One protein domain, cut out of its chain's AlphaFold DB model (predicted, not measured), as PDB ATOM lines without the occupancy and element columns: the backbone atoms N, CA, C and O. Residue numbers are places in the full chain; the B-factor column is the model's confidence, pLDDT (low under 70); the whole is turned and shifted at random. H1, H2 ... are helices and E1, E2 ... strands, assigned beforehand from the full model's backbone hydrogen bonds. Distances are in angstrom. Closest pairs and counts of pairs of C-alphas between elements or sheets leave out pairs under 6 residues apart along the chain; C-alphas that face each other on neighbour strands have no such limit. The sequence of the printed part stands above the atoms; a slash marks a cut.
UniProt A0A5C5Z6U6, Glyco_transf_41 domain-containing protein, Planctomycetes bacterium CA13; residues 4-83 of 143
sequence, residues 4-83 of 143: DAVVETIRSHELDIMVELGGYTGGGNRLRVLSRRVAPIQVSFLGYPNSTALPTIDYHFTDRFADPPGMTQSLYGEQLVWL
ATOM      1  N   ASP A   4      -1.625  21.554 -14.727       97.31
ATOM      2  CA  ASP A   4      -2.275  22.630 -13.962       97.31
ATOM      3  C   ASP A   4      -1.837  22.623 -12.491       97.31
ATOM      4  O   ASP A   4      -1.413  23.644 -11.962       97.31
ATOM      5  N   ALA A   5      -1.842  21.455 -11.847       97.44
ATOM      6  CA  ALA A   5      -1.397  21.318 -10.464       97.44
ATOM      7  C   ALA A   5       0.096  21.650 -10.296       97.44
ATOM      8  O   ALA A   5       0.487  22.209  -9.272       97.44
ATOM      9  N   VAL A   6       0.933  21.345 -11.296       96.94
ATOM     10  CA  VAL A   6       2.356  21.722 -11.273       96.94
ATOM     11  C   VAL A   6       2.513  23.239 -11.385       96.94
ATOM     12  O   VAL A   6       3.302  23.812 -10.643       96.94
ATOM     13  N   VAL A   7       1.765  23.895 -12.279       98.00
ATOM     14  CA  VAL A   7       1.791  25.359 -12.444       98.00
ATOM     15  C   VAL A   7       1.432  26.061 -11.141       98.00
ATOM     16  O   VAL A   7       2.175  26.939 -10.710       98.00
ATOM     17  N   GLU A   8       0.334  25.652 -10.503       97.56
ATOM     18  CA  GLU A   8      -0.101  26.239  -9.230       97.56
ATOM     19  C   GLU A   8       0.918  26.000  -8.116       97.56
ATOM     20  O   GLU A   8       1.215  26.907  -7.344       97.56
ATOM     21  N   THR A   9       1.519  24.807  -8.079       97.38
ATOM     22  CA  THR A   9       2.588  24.509  -7.121       97.38
ATOM     23  C   THR A   9       3.787  25.429  -7.339       97.38
ATOM     24  O   THR A   9       4.250  26.042  -6.394       97.38
ATOM     25  N   ILE A  10       4.288  25.577  -8.570       97.19
ATOM     26  CA  ILE A  10       5.467  26.421  -8.825       97.19
ATOM     27  C   ILE A  10       5.174  27.890  -8.500       97.19
ATOM     28  O   ILE A  10       6.002  28.551  -7.881       97.19
ATOM     29  N   ARG A  11       3.996  28.398  -8.877       97.44
ATOM     30  CA  ARG A  11       3.618  29.791  -8.608       97.44
ATOM     31  C   ARG A  11       3.490  30.092  -7.119       97.44
ATOM     32  O   ARG A  11       3.859  31.187  -6.715       97.44
ATOM     33  N   SER A  12       3.030  29.139  -6.304       98.00
ATOM     34  CA  SER A  12       2.937  29.333  -4.849       98.00
ATOM     35  C   SER A  12       4.299  29.420  -4.154       98.00
ATOM     36  O   SER A  12       4.373  29.906  -3.029       98.00
ATOM     37  N   HIS A  13       5.377  28.987  -4.819       97.94
ATOM     38  CA  HIS A  13       6.746  29.184  -4.348       97.94
ATOM     39  C   HIS A  13       7.312  30.575  -4.669       97.94
ATOM     40  O   HIS A  13       8.399  30.878  -4.185       97.94
ATOM     41  N   GLU A  14       6.618  31.387  -5.479       97.25
ATOM     42  CA  GLU A  14       7.001  32.770  -5.807       97.25
ATOM     43  C   GLU A  14       8.468  32.905  -6.262       97.25
ATOM     44  O   GLU A  14       9.184  33.821  -5.872       97.25
ATOM     45  N   LEU A  15       8.935  31.957  -7.083       97.81
ATOM     46  CA  LEU A  15      10.319  31.925  -7.555       97.81
ATOM     47  C   LEU A  15      10.641  33.152  -8.414       97.81
ATOM     48  O   LEU A  15       9.923  33.435  -9.373       97.81
ATOM     49  N   ASP A  16      11.782  33.792  -8.162       98.44
ATOM     50  CA  ASP A  16      12.304  34.849  -9.037       98.44
ATOM     51  C   ASP A  16      12.818  34.286 -10.375       98.44
ATOM     52  O   ASP A  16      12.623  34.882 -11.439       98.44
ATOM     53  N   ILE A  17      13.478  33.121 -10.320       98.31
ATOM     54  CA  ILE A  17      14.120  32.459 -11.462       98.31
ATOM     55  C   ILE A  17      13.761  30.970 -11.474       98.31
ATOM     56  O   ILE A  17      14.019  30.247 -10.511       98.31
ATOM     57  N   MET A  18      13.225  30.493 -12.598       97.81
ATOM     58  CA  MET A  18      12.996  29.071 -12.869       97.81
ATOM     59  C   MET A  18      14.054  28.538 -13.836       97.81
ATOM     60  O   MET A  18      14.223  29.087 -14.922       97.81
ATOM     61  N   VAL A  19      14.721  27.437 -13.481       97.25
ATOM     62  CA  VAL A  19      15.698  26.768 -14.354       97.25
ATOM     63  C   VAL A  19      15.138  25.430 -14.840       97.25
ATOM     64  O   VAL A  19      14.880  24.510 -14.067       97.25
ATOM     65  N   GLU A  20      14.942  25.341 -16.146       95.06
ATOM     66  CA  GLU A  20      14.505  24.181 -16.909       95.06
ATOM     67  C   GLU A  20      15.724  23.335 -17.296       95.06
ATOM     68  O   GLU A  20      16.699  23.872 -17.813       95.06
ATOM     69  N   LEU A  21      15.686  22.023 -17.034       94.81
ATOM     70  CA  LEU A  21      16.865  21.151 -17.150       94.81
ATOM     71  C   LEU A  21      16.768  20.050 -18.211       94.81
ATOM     72  O   LEU A  21      17.694  19.257 -18.332       94.81
ATOM     73  N   GLY A  22      15.651  19.914 -18.917       92.19
ATOM     74  CA  GLY A  22      15.350  18.757 -19.762       92.19
ATOM     75  C   GLY A  22      15.054  19.072 -21.228       92.19
ATOM     76  O   GLY A  22      15.187  18.174 -22.058       92.19
ATOM     77  N   GLY A  23      14.654  20.293 -21.575       94.19
ATOM     78  CA  GLY A  23      14.154  20.696 -22.887       94.19
ATOM     79  C   GLY A  23      13.283  19.630 -23.555       94.19
ATOM     80  O   GLY A  23      12.330  19.105 -22.974       94.19
ATOM     81  N   TYR A  24      13.635  19.273 -24.791       94.62
ATOM     82  CA  TYR A  24      12.950  18.236 -25.571       94.62
ATOM     83  C   TYR A  24      13.548  16.831 -25.407       94.62
ATOM     84  O   TYR A  24      13.302  15.958 -26.245       94.62
ATOM     85  N   THR A  25      14.339  16.569 -24.361       89.62
ATOM     86  CA  THR A  25      14.837  15.207 -24.127       89.62
ATOM     87  C   THR A  25      13.694  14.210 -23.897       89.62
ATOM     88  O   THR A  25      12.606  14.545 -23.420       89.62
ATOM     89  N   GLY A  26      13.920  12.960 -24.310       83.62
ATOM     90  CA  GLY A  26      12.956  11.872 -24.139       83.62
ATOM     91  C   GLY A  26      12.785  11.467 -22.670       83.62
ATOM     92  O   GLY A  26      13.663  11.704 -21.849       83.62
ATOM     93  N   GLY A  27      11.665  10.814 -22.346       80.62
ATOM     94  CA  GLY A  27      11.303  10.444 -20.964       80.62
ATOM     95  C   GLY A  27      10.219  11.334 -20.342       80.62
ATOM     96  O   GLY A  27       9.771  11.065 -19.232       80.62
ATOM     97  N   GLY A  28       9.750  12.332 -21.097       81.44
ATOM     98  CA  GLY A  28       8.728  13.291 -20.688       81.44
ATOM     99  C   GLY A  28       9.353  14.615 -20.255       81.44
ATOM    100  O   GLY A  28      10.314  14.635 -19.496       81.44
ATOM    101  N   ASN A  29       8.792  15.727 -20.732       89.31
ATOM    102  CA  ASN A  29       9.206  17.076 -20.348       89.31
ATOM    103  C   ASN A  29       8.015  17.884 -19.815       89.31
ATOM    104  O   ASN A  29       6.860  17.463 -19.914       89.31
ATOM    105  N   ARG A  30       8.308  19.052 -19.237       91.94
ATOM    106  CA  ARG A  30       7.311  19.991 -18.698       91.94
ATOM    107  C   ARG A  30       7.357  21.345 -19.404       91.94
ATOM    108  O   ARG A  30       6.996  22.364 -18.826       91.94
ATOM    109  N   LEU A  31       7.719  21.358 -20.686       95.44
ATOM    110  CA  LEU A  31       7.752  22.587 -21.484       95.44
ATOM    111  C   LEU A  31       6.374  23.267 -21.575       95.44
ATOM    112  O   LEU A  31       6.294  24.488 -21.595       95.44
ATOM    113  N   ARG A  32       5.276  22.500 -21.518       95.69
ATOM    114  CA  ARG A  32       3.897  23.029 -21.425       95.69
ATOM    115  C   ARG A  32       3.574  23.746 -20.115       95.69
ATOM    116  O   ARG A  32       2.700  24.609 -20.086       95.69
ATOM    117  N   VAL A  33       4.236  23.373 -19.024       96.69
ATOM    118  CA  VAL A  33       4.143  24.113 -17.759       96.69
ATOM    119  C   VAL A  33       4.868  25.444 -17.933       96.69
ATOM    120  O   VAL A  33       4.306  26.499 -17.660       96.69
ATOM    121  N   LEU A  34       6.082  25.406 -18.478       97.00
ATOM    122  CA  LEU A  34       6.925  26.590 -18.644       97.00
ATOM    123  C   LEU A  34       6.429  27.554 -19.720       97.00
ATOM    124  O   LEU A  34       6.672  28.757 -19.618       97.00
ATOM    125  N   SER A  35       5.653  27.079 -20.696       97.25
ATOM    126  CA  SER A  35       4.955  27.933 -21.666       97.25
ATOM    127  C   SER A  35       3.901  28.840 -21.020       97.25
ATOM    128  O   SER A  35       3.380  29.731 -21.681       97.25
ATOM    129  N   ARG A  36       3.554  28.618 -19.745       97.69
ATOM    130  CA  ARG A  36       2.579  29.422 -18.990       97.69
ATOM    131  C   ARG A  36       3.224  30.497 -18.114       97.69
ATOM    132  O   ARG A  36       2.505  31.117 -17.334       97.69
ATOM    133  N   ARG A  37       4.544  30.697 -18.239       97.56
ATOM    134  CA  ARG A  37       5.361  31.639 -17.453       97.56
ATOM    135  C   ARG A  37       5.091  31.497 -15.947       97.56
ATOM    136  O   ARG A  37       4.231  32.164 -15.372       97.56
ATOM    137  N   VAL A  38       5.790  30.553 -15.326       97.94
ATOM    138  CA  VAL A  38       5.625  30.184 -13.909       97.94
ATOM    139  C   VAL A  38       6.564  30.942 -12.967       97.94
ATOM    140  O   VAL A  38       6.335  30.914 -11.765       97.94
ATOM    141  N   ALA A  39       7.564  31.642 -13.510       98.38
ATOM    142  CA  ALA A  39       8.429  32.587 -12.804       98.38
ATOM    143  C   ALA A  39       8.671  33.835 -13.683       98.38
ATOM    144  O   ALA A  39       8.511  33.743 -14.908       98.38
ATOM    145  N   PRO A  40       9.046  34.994 -13.102       98.31
ATOM    146  CA  PRO A  40       9.375  36.204 -13.855       98.31
ATOM    147  C   PRO A  40      10.492  35.980 -14.876       98.31
ATOM    148  O   PRO A  40      10.340  36.396 -16.025       98.31
ATOM    149  N   ILE A  41      11.557  35.279 -14.474       98.62
ATOM    150  CA  ILE A  41      12.659  34.864 -15.344       98.62
ATOM    151  C   ILE A  41      12.650  33.344 -15.469       98.62
ATOM    152  O   ILE A  41      12.610  32.625 -14.467       98.62
ATOM    153  N   GLN A  42      12.738  32.838 -16.696       98.62
ATOM    154  CA  GLN A  42      12.912  31.412 -16.950       98.62
ATOM    155  C   GLN A  42      14.144  31.156 -17.814       98.62
ATOM    156  O   GLN A  42      14.409  31.869 -18.779       98.62
ATOM    157  N   VAL A  43      14.887  30.110 -17.471       98.38
ATOM    158  CA  VAL A  43      16.163  29.755 -18.096       98.38
ATOM    159  C   VAL A  43      16.129  28.295 -18.519       98.38
ATOM    160  O   VAL A  43      15.671  27.464 -17.742       98.38
ATOM    161  N   SER A  44      16.634  27.958 -19.704       97.44
ATOM    162  CA  SER A  44      16.931  26.569 -20.077       97.44
ATOM    163  C   SER A  44      18.413  26.258 -19.888       97.44
ATOM    164  O   SER A  44      19.274  27.110 -20.123       97.44
ATOM    165  N   PHE A  45      18.719  25.043 -19.434       96.44
ATOM    166  CA  PHE A  45      20.079  24.612 -19.149       96.44
ATOM    167  C   PHE A  45      20.236  23.080 -19.205       96.44
ATOM    168  O   PHE A  45      19.286  22.319 -19.031       96.44
ATOM    169  N   LEU A  46      21.479  22.622 -19.359       91.69
ATOM    170  CA  LEU A  46      21.966  21.275 -19.049       91.69
ATOM    171  C   LEU A  46      21.481  20.129 -19.954       91.69
ATOM    172  O   LEU A  46      22.283  19.550 -20.686       91.69
ATOM    173  N   GLY A  47      20.223  19.703 -19.842       88.31
ATOM    174  CA  GLY A  47      19.804  18.396 -20.366       88.31
ATOM    175  C   GLY A  47      19.495  18.380 -21.855       88.31
ATOM    176  O   GLY A  47      19.671  17.345 -22.496       88.31
ATOM    177  N   TYR A  48      19.080  19.509 -22.427       93.81
ATOM    178  CA  TYR A  48      18.827  19.635 -23.859       93.81
ATOM    179  C   TYR A  48      19.835  20.605 -24.483       93.81
ATOM    180  O   TYR A  48      19.719  21.807 -24.264       93.81
ATOM    181  N   PRO A  49      20.830  20.109 -25.244       91.94
ATOM    182  CA  PRO A  49      21.905  20.936 -25.790       91.94
ATOM    183  C   PRO A  49      21.454  21.672 -27.064       91.94
ATOM    184  O   PRO A  49      22.044  21.483 -28.129       91.94
ATOM    185  N   ASN A  50      20.330  22.393 -26.990       94.25
ATOM    186  CA  ASN A  50      19.782  23.222 -28.063       94.25
ATOM    187  C   ASN A  50      18.685  24.172 -27.524       94.25
ATOM    188  O   ASN A  50      18.219  24.027 -26.395       94.25
ATOM    189  N   SER A  51      18.234  25.105 -28.360       96.56
ATOM    190  CA  SER A  51      17.135  26.042 -28.104       96.56
ATOM    191  C   SER A  51      15.815  25.334 -27.789       96.56
ATOM    192  O   SER A  51      15.400  24.425 -28.513       96.56
ATOM    193  N   THR A  52      15.081  25.806 -26.779       96.50
ATOM    194  CA  THR A  52      13.674  25.421 -26.580       96.50
ATOM    195  C   THR A  52      12.743  26.202 -27.504       96.50
ATOM    196  O   THR A  52      11.656  25.727 -27.829       96.50
ATOM    197  N   ALA A  53      13.172  27.399 -27.928       96.12
ATOM    198  CA  ALA A  53      12.407  28.336 -28.753       96.12
ATOM    199  C   ALA A  53      11.039  28.734 -28.155       96.12
ATOM    200  O   ALA A  53      10.158  29.226 -28.866       96.12
ATOM    201  N   LEU A  54      10.844  28.532 -26.849       97.31
ATOM    202  CA  LEU A  54       9.649  28.985 -26.155       97.31
ATOM    203  C   LEU A  54       9.753  30.487 -25.868       97.31
ATOM    204  O   LEU A  54      10.685  30.893 -25.182       97.31
ATOM    205  N   PRO A  55       8.754  31.308 -26.246       97.38
ATOM    206  CA  PRO A  55       8.752  32.746 -25.945       97.38
ATOM    207  C   PRO A  55       8.737  33.089 -24.448       97.38
ATOM    208  O   PRO A  55       8.847  34.251 -24.066       97.38
ATOM    209  N   THR A  56       8.495  32.096 -23.592       98.12
ATOM    210  CA  THR A  56       8.495  32.254 -22.138       98.12
ATOM    211  C   THR A  56       9.815  31.866 -21.485       98.12
ATOM    212  O   THR A  56       9.934  32.052 -20.279       98.12
ATOM    213  N   ILE A  57      10.770  31.296 -22.225       98.38
ATOM    214  CA  ILE A  57      12.124  31.051 -21.728       98.38
ATOM    215  C   ILE A  57      12.998  32.200 -22.208       98.38
ATOM    216  O   ILE A  57      13.144  32.431 -23.403       98.38
ATOM    217  N   ASP A  58      13.529  32.952 -21.252       98.69
ATOM    218  CA  ASP A  58      14.195  34.220 -21.513       98.69
ATOM    219  C   ASP A  58      15.690  33.999 -21.812       98.69
ATOM    220  O   ASP A  58      16.258  34.666 -22.679       98.69
ATOM    221  N   TYR A  59      16.319  33.023 -21.142       98.50
ATOM    222  CA  TYR A  59      17.758  32.763 -21.259       98.50
ATOM    223  C   TYR A  59      18.106  31.290 -21.480       98.50
ATOM    224  O   TYR A  59      17.385  30.388 -21.052       98.50
ATOM    225  N   HIS A  60      19.267  31.049 -22.086       98.06
ATOM    226  CA  HIS A  60      19.912  29.739 -22.123       98.06
ATOM    227  C   HIS A  60      21.326  29.846 -21.552       98.06
ATOM    228  O   HIS A  60      22.139  30.649 -22.019       98.06
ATOM    229  N   PHE A  61      21.613  29.058 -20.518       97.75
ATOM    230  CA  PHE A  61      22.952  28.987 -19.937       97.75
ATOM    231  C   PHE A  61      23.843  28.097 -20.798       97.75
ATOM    232  O   PHE A  61      23.522  26.937 -21.036       97.75
ATOM    233  N   THR A  62      24.979  28.639 -21.231       97.19
ATOM    234  CA  THR A  62      25.963  27.942 -22.065       97.19
ATOM    235  C   THR A  62      27.383  28.403 -21.717       97.19
ATOM    236  O   THR A  62      27.601  29.106 -20.734       97.19
ATOM    237  N   ASP A  63      28.371  28.010 -22.509       95.88
ATOM    238  CA  ASP A  63      29.762  28.426 -22.395       95.88
ATOM    239  C   ASP A  63      30.361  28.722 -23.780       95.88
ATOM    240  O   ASP A  63      29.757  28.473 -24.825       95.88
ATOM    241  N   ARG A  64      31.566  29.299 -23.797       95.94
ATOM    242  CA  ARG A  64      32.224  29.749 -25.038       95.94
ATOM    243  C   ARG A  64      32.719  28.600 -25.924       95.94
ATOM    244  O   ARG A  64      33.153  28.866 -27.043       95.94
ATOM    245  N   PHE A  65      32.718  27.365 -25.427       94.00
ATOM    246  CA  PHE A  65      33.150  26.173 -26.153       94.00
ATOM    247  C   PHE A  65      31.974  25.497 -26.860       94.00
ATOM    248  O   PHE A  65      32.119  25.096 -28.012       94.00
ATOM    249  N   ALA A  66      30.827  25.381 -26.189       94.44
ATOM    250  CA  ALA A  66      29.610  24.830 -26.773       94.44
ATOM    251  C   ALA A  66      28.954  25.809 -27.753       94.44
ATOM    252  O   ALA A  66      28.610  25.418 -28.867       94.44
ATOM    253  N   ASP A  67      28.861  27.085 -27.369       96.19
ATOM    254  CA  ASP A  67      28.270  28.151 -28.175       96.19
ATOM    255  C   ASP A  67      29.252  29.321 -28.312       96.19
ATOM    256  O   ASP A  67      29.155  30.317 -27.590       96.19
ATOM    257  N   PRO A  68      30.240  29.241 -29.218       95.94
ATOM    258  CA  PRO A  68      31.194  30.325 -29.399       95.94
ATOM    259  C   PRO A  68      30.496  31.644 -29.782       95.94
ATOM    260  O   PRO A  68      29.667  31.661 -30.702       95.94
ATOM    261  N   PRO A  69      30.842  32.777 -29.138       95.62
ATOM    262  CA  PRO A  69      30.220  34.053 -29.453       95.62
ATOM    263  C   PRO A  69      30.374  34.437 -30.931       95.62
ATOM    264  O   PRO A  69      31.481  34.556 -31.446       95.62
ATOM    265  N   GLY A  70      29.246  34.678 -31.593       96.19
ATOM    266  CA  GLY A  70      29.140  35.106 -32.985       96.19
ATOM    267  C   GLY A  70      28.815  33.962 -33.944       96.19
ATOM    268  O   GLY A  70      28.624  34.220 -35.129       96.19
ATOM    269  N   MET A  71      28.753  32.718 -33.458       97.00
ATOM    270  CA  MET A  71      28.544  31.540 -34.303       97.00
ATOM    271  C   MET A  71      27.137  30.958 -34.196       97.00
ATOM    272  O   MET A  71      26.577  30.561 -35.214       97.00
ATOM    273  N   THR A  72      26.574  30.882 -32.987       96.56
ATOM    274  CA  THR A  72      25.343  30.109 -32.748       96.56
ATOM    275  C   THR A  72      24.180  30.934 -32.214       96.56
ATOM    276  O   THR A  72      23.055  30.461 -32.303       96.56
ATOM    277  N   GLN A  73      24.383  32.174 -31.748       95.38
ATOM    278  CA  GLN A  73      23.328  32.990 -31.120       95.38
ATOM    279  C   GLN A  73      22.054  33.105 -31.958       95.38
ATOM    280  O   GLN A  73      20.957  33.057 -31.419       95.38
ATOM    281  N   SER A  74      22.187  33.240 -33.279       96.38
ATOM    282  CA  SER A  74      21.042  33.366 -34.187       96.38
ATOM    283  C   SER A  74      20.197  32.093 -34.305       96.38
ATOM    284  O   SER A  74      19.157  32.119 -34.954       96.38
ATOM    285  N   LEU A  75      20.663  30.972 -33.750       97.00
ATOM    286  CA  LEU A  75      19.966  29.688 -33.741       97.00
ATOM    287  C   LEU A  75      19.095  29.501 -32.489       97.00
ATOM    288  O   LEU A  75      18.356  28.519 -32.425       97.00
ATOM    289  N   TYR A  76      19.171  30.419 -31.521       97.94
ATOM    290  CA  TYR A  76      18.434  30.342 -30.262       97.94
ATOM    291  C   TYR A  76      17.265  31.322 -30.221       97.94
ATOM    292  O   TYR A  76      17.362  32.454 -30.697       97.94
ATOM    293  N   GLY A  77      16.148  30.867 -29.648       97.12
ATOM    294  CA  GLY A  77      15.033  31.748 -29.291       97.12
ATOM    295  C   GLY A  77      15.277  32.488 -27.974       97.12
ATOM    296  O   GLY A  77      14.722  33.561 -27.757       97.12
ATOM    297  N   GLU A  78      16.117  31.920 -27.114       98.25
ATOM    298  CA  GLU A  78      16.559  32.484 -25.846       98.25
ATOM    299  C   GLU A  78      17.777  33.400 -26.022       98.25
ATOM    300  O   GLU A  78      18.587  33.231 -26.938       98.25
ATOM    301  N   GLN A  79      17.990  34.320 -25.080       98.19
ATOM    302  CA  GLN A  79      19.264  35.025 -24.990       98.19
ATOM    303  C   GLN A  79      20.333  34.122 -24.352       98.19
ATOM    304  O   GLN A  79      20.172  33.634 -23.231       98.19
ATOM    305  N   LEU A  80      21.463  33.934 -25.038       98.25
ATOM    306  CA  LEU A  80      22.580  33.164 -24.491       98.25
ATOM    307  C   LEU A  80      23.266  33.912 -23.342       98.25
ATOM    308  O   LEU A  80      23.596  35.096 -23.451       98.25
ATOM    309  N   VAL A  81      23.519  33.189 -22.254       97.75
ATOM    310  CA  VAL A  81      24.332  33.635 -21.122       97.75
ATOM    311  C   VAL A  81      25.530  32.702 -21.024       97.75
ATOM    312  O   VAL A  81      25.387  31.513 -20.737       97.75
ATOM    313  N   TRP A  82      26.716  33.251 -21.280       97.44
ATOM    314  CA  TRP A  82      27.971  32.511 -21.214       97.44
ATOM    315  C   TRP A  82      28.496  32.465 -19.787       97.44
ATOM    316  O   TRP A  82      28.785  33.500 -19.191       97.44
ATOM    317  N   LEU A  83      28.661  31.255 -19.272       95.88
ATOM    318  CA  LEU A  83      29.376  30.988 -18.037       95.88
ATOM    319  C   LEU A  83      30.890  31.119 -18.270       95.88
ATOM    320  O   LEU A  83      31.398  30.835 -19.359       95.88
TER     321      LEU A  83
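Overview. This is residues 4 to 83 of the 143 residues of the protein "Glyco_transf_41 domain-containing protein" of Planctomycetes bacterium CA13 (UniProt A0A5C5Z6U6). With little regular structure, this is a strongly twisted strip of parallel strands, E1 E2 E3 E4 across, with H1 at one end of the long axis and short H2 grazing the strip. The 80 printed residues have two named helices and four named strands, H1 E1 H2 E2 E3 E4; the class is mixed, with 31 residues in named elements. It is compact, radius of gyration of the C-alphas 12.8 A, spanning 39 by 27 by 18 A.

Along the chain. H1, residues 4 to 12, begins at C-alpha 4 (-2.275, 22.630, -13.962) and is 12.5 A long. E1 is 17 to 20, H2 31 to 34, E2 41 to 44, E3 59 to 63, 12.8 A, and E4 79 to 83, 12.9 A, ending at C-alpha 83 (29.376, 30.988, -18.037).

Arrangement. H1 only just touches H2, with 3 C-alpha pairs within 8 A, the closest Val 7 and Val 33, 5.9 A. Within hydrogen-bond range are N 18 and O 41, 2.9 A, for E1 and E2; N 44 and O 59, 2.9 A, for E2 and E3; N 83 and O 62, 2.8 A, for E3 and E4. E1, H2, E2 form a strand-helix-strand unit, parallel neighbours with a helix between, its crossover right-handed. Every O i to N i+4 pair in H1 is within range; H2 is too short for one.

Size, cuts and confidence. The printed part has no cut; the links E2 to E3 and E3 to E4 are long. No printed residue is under 70 in pLDDT.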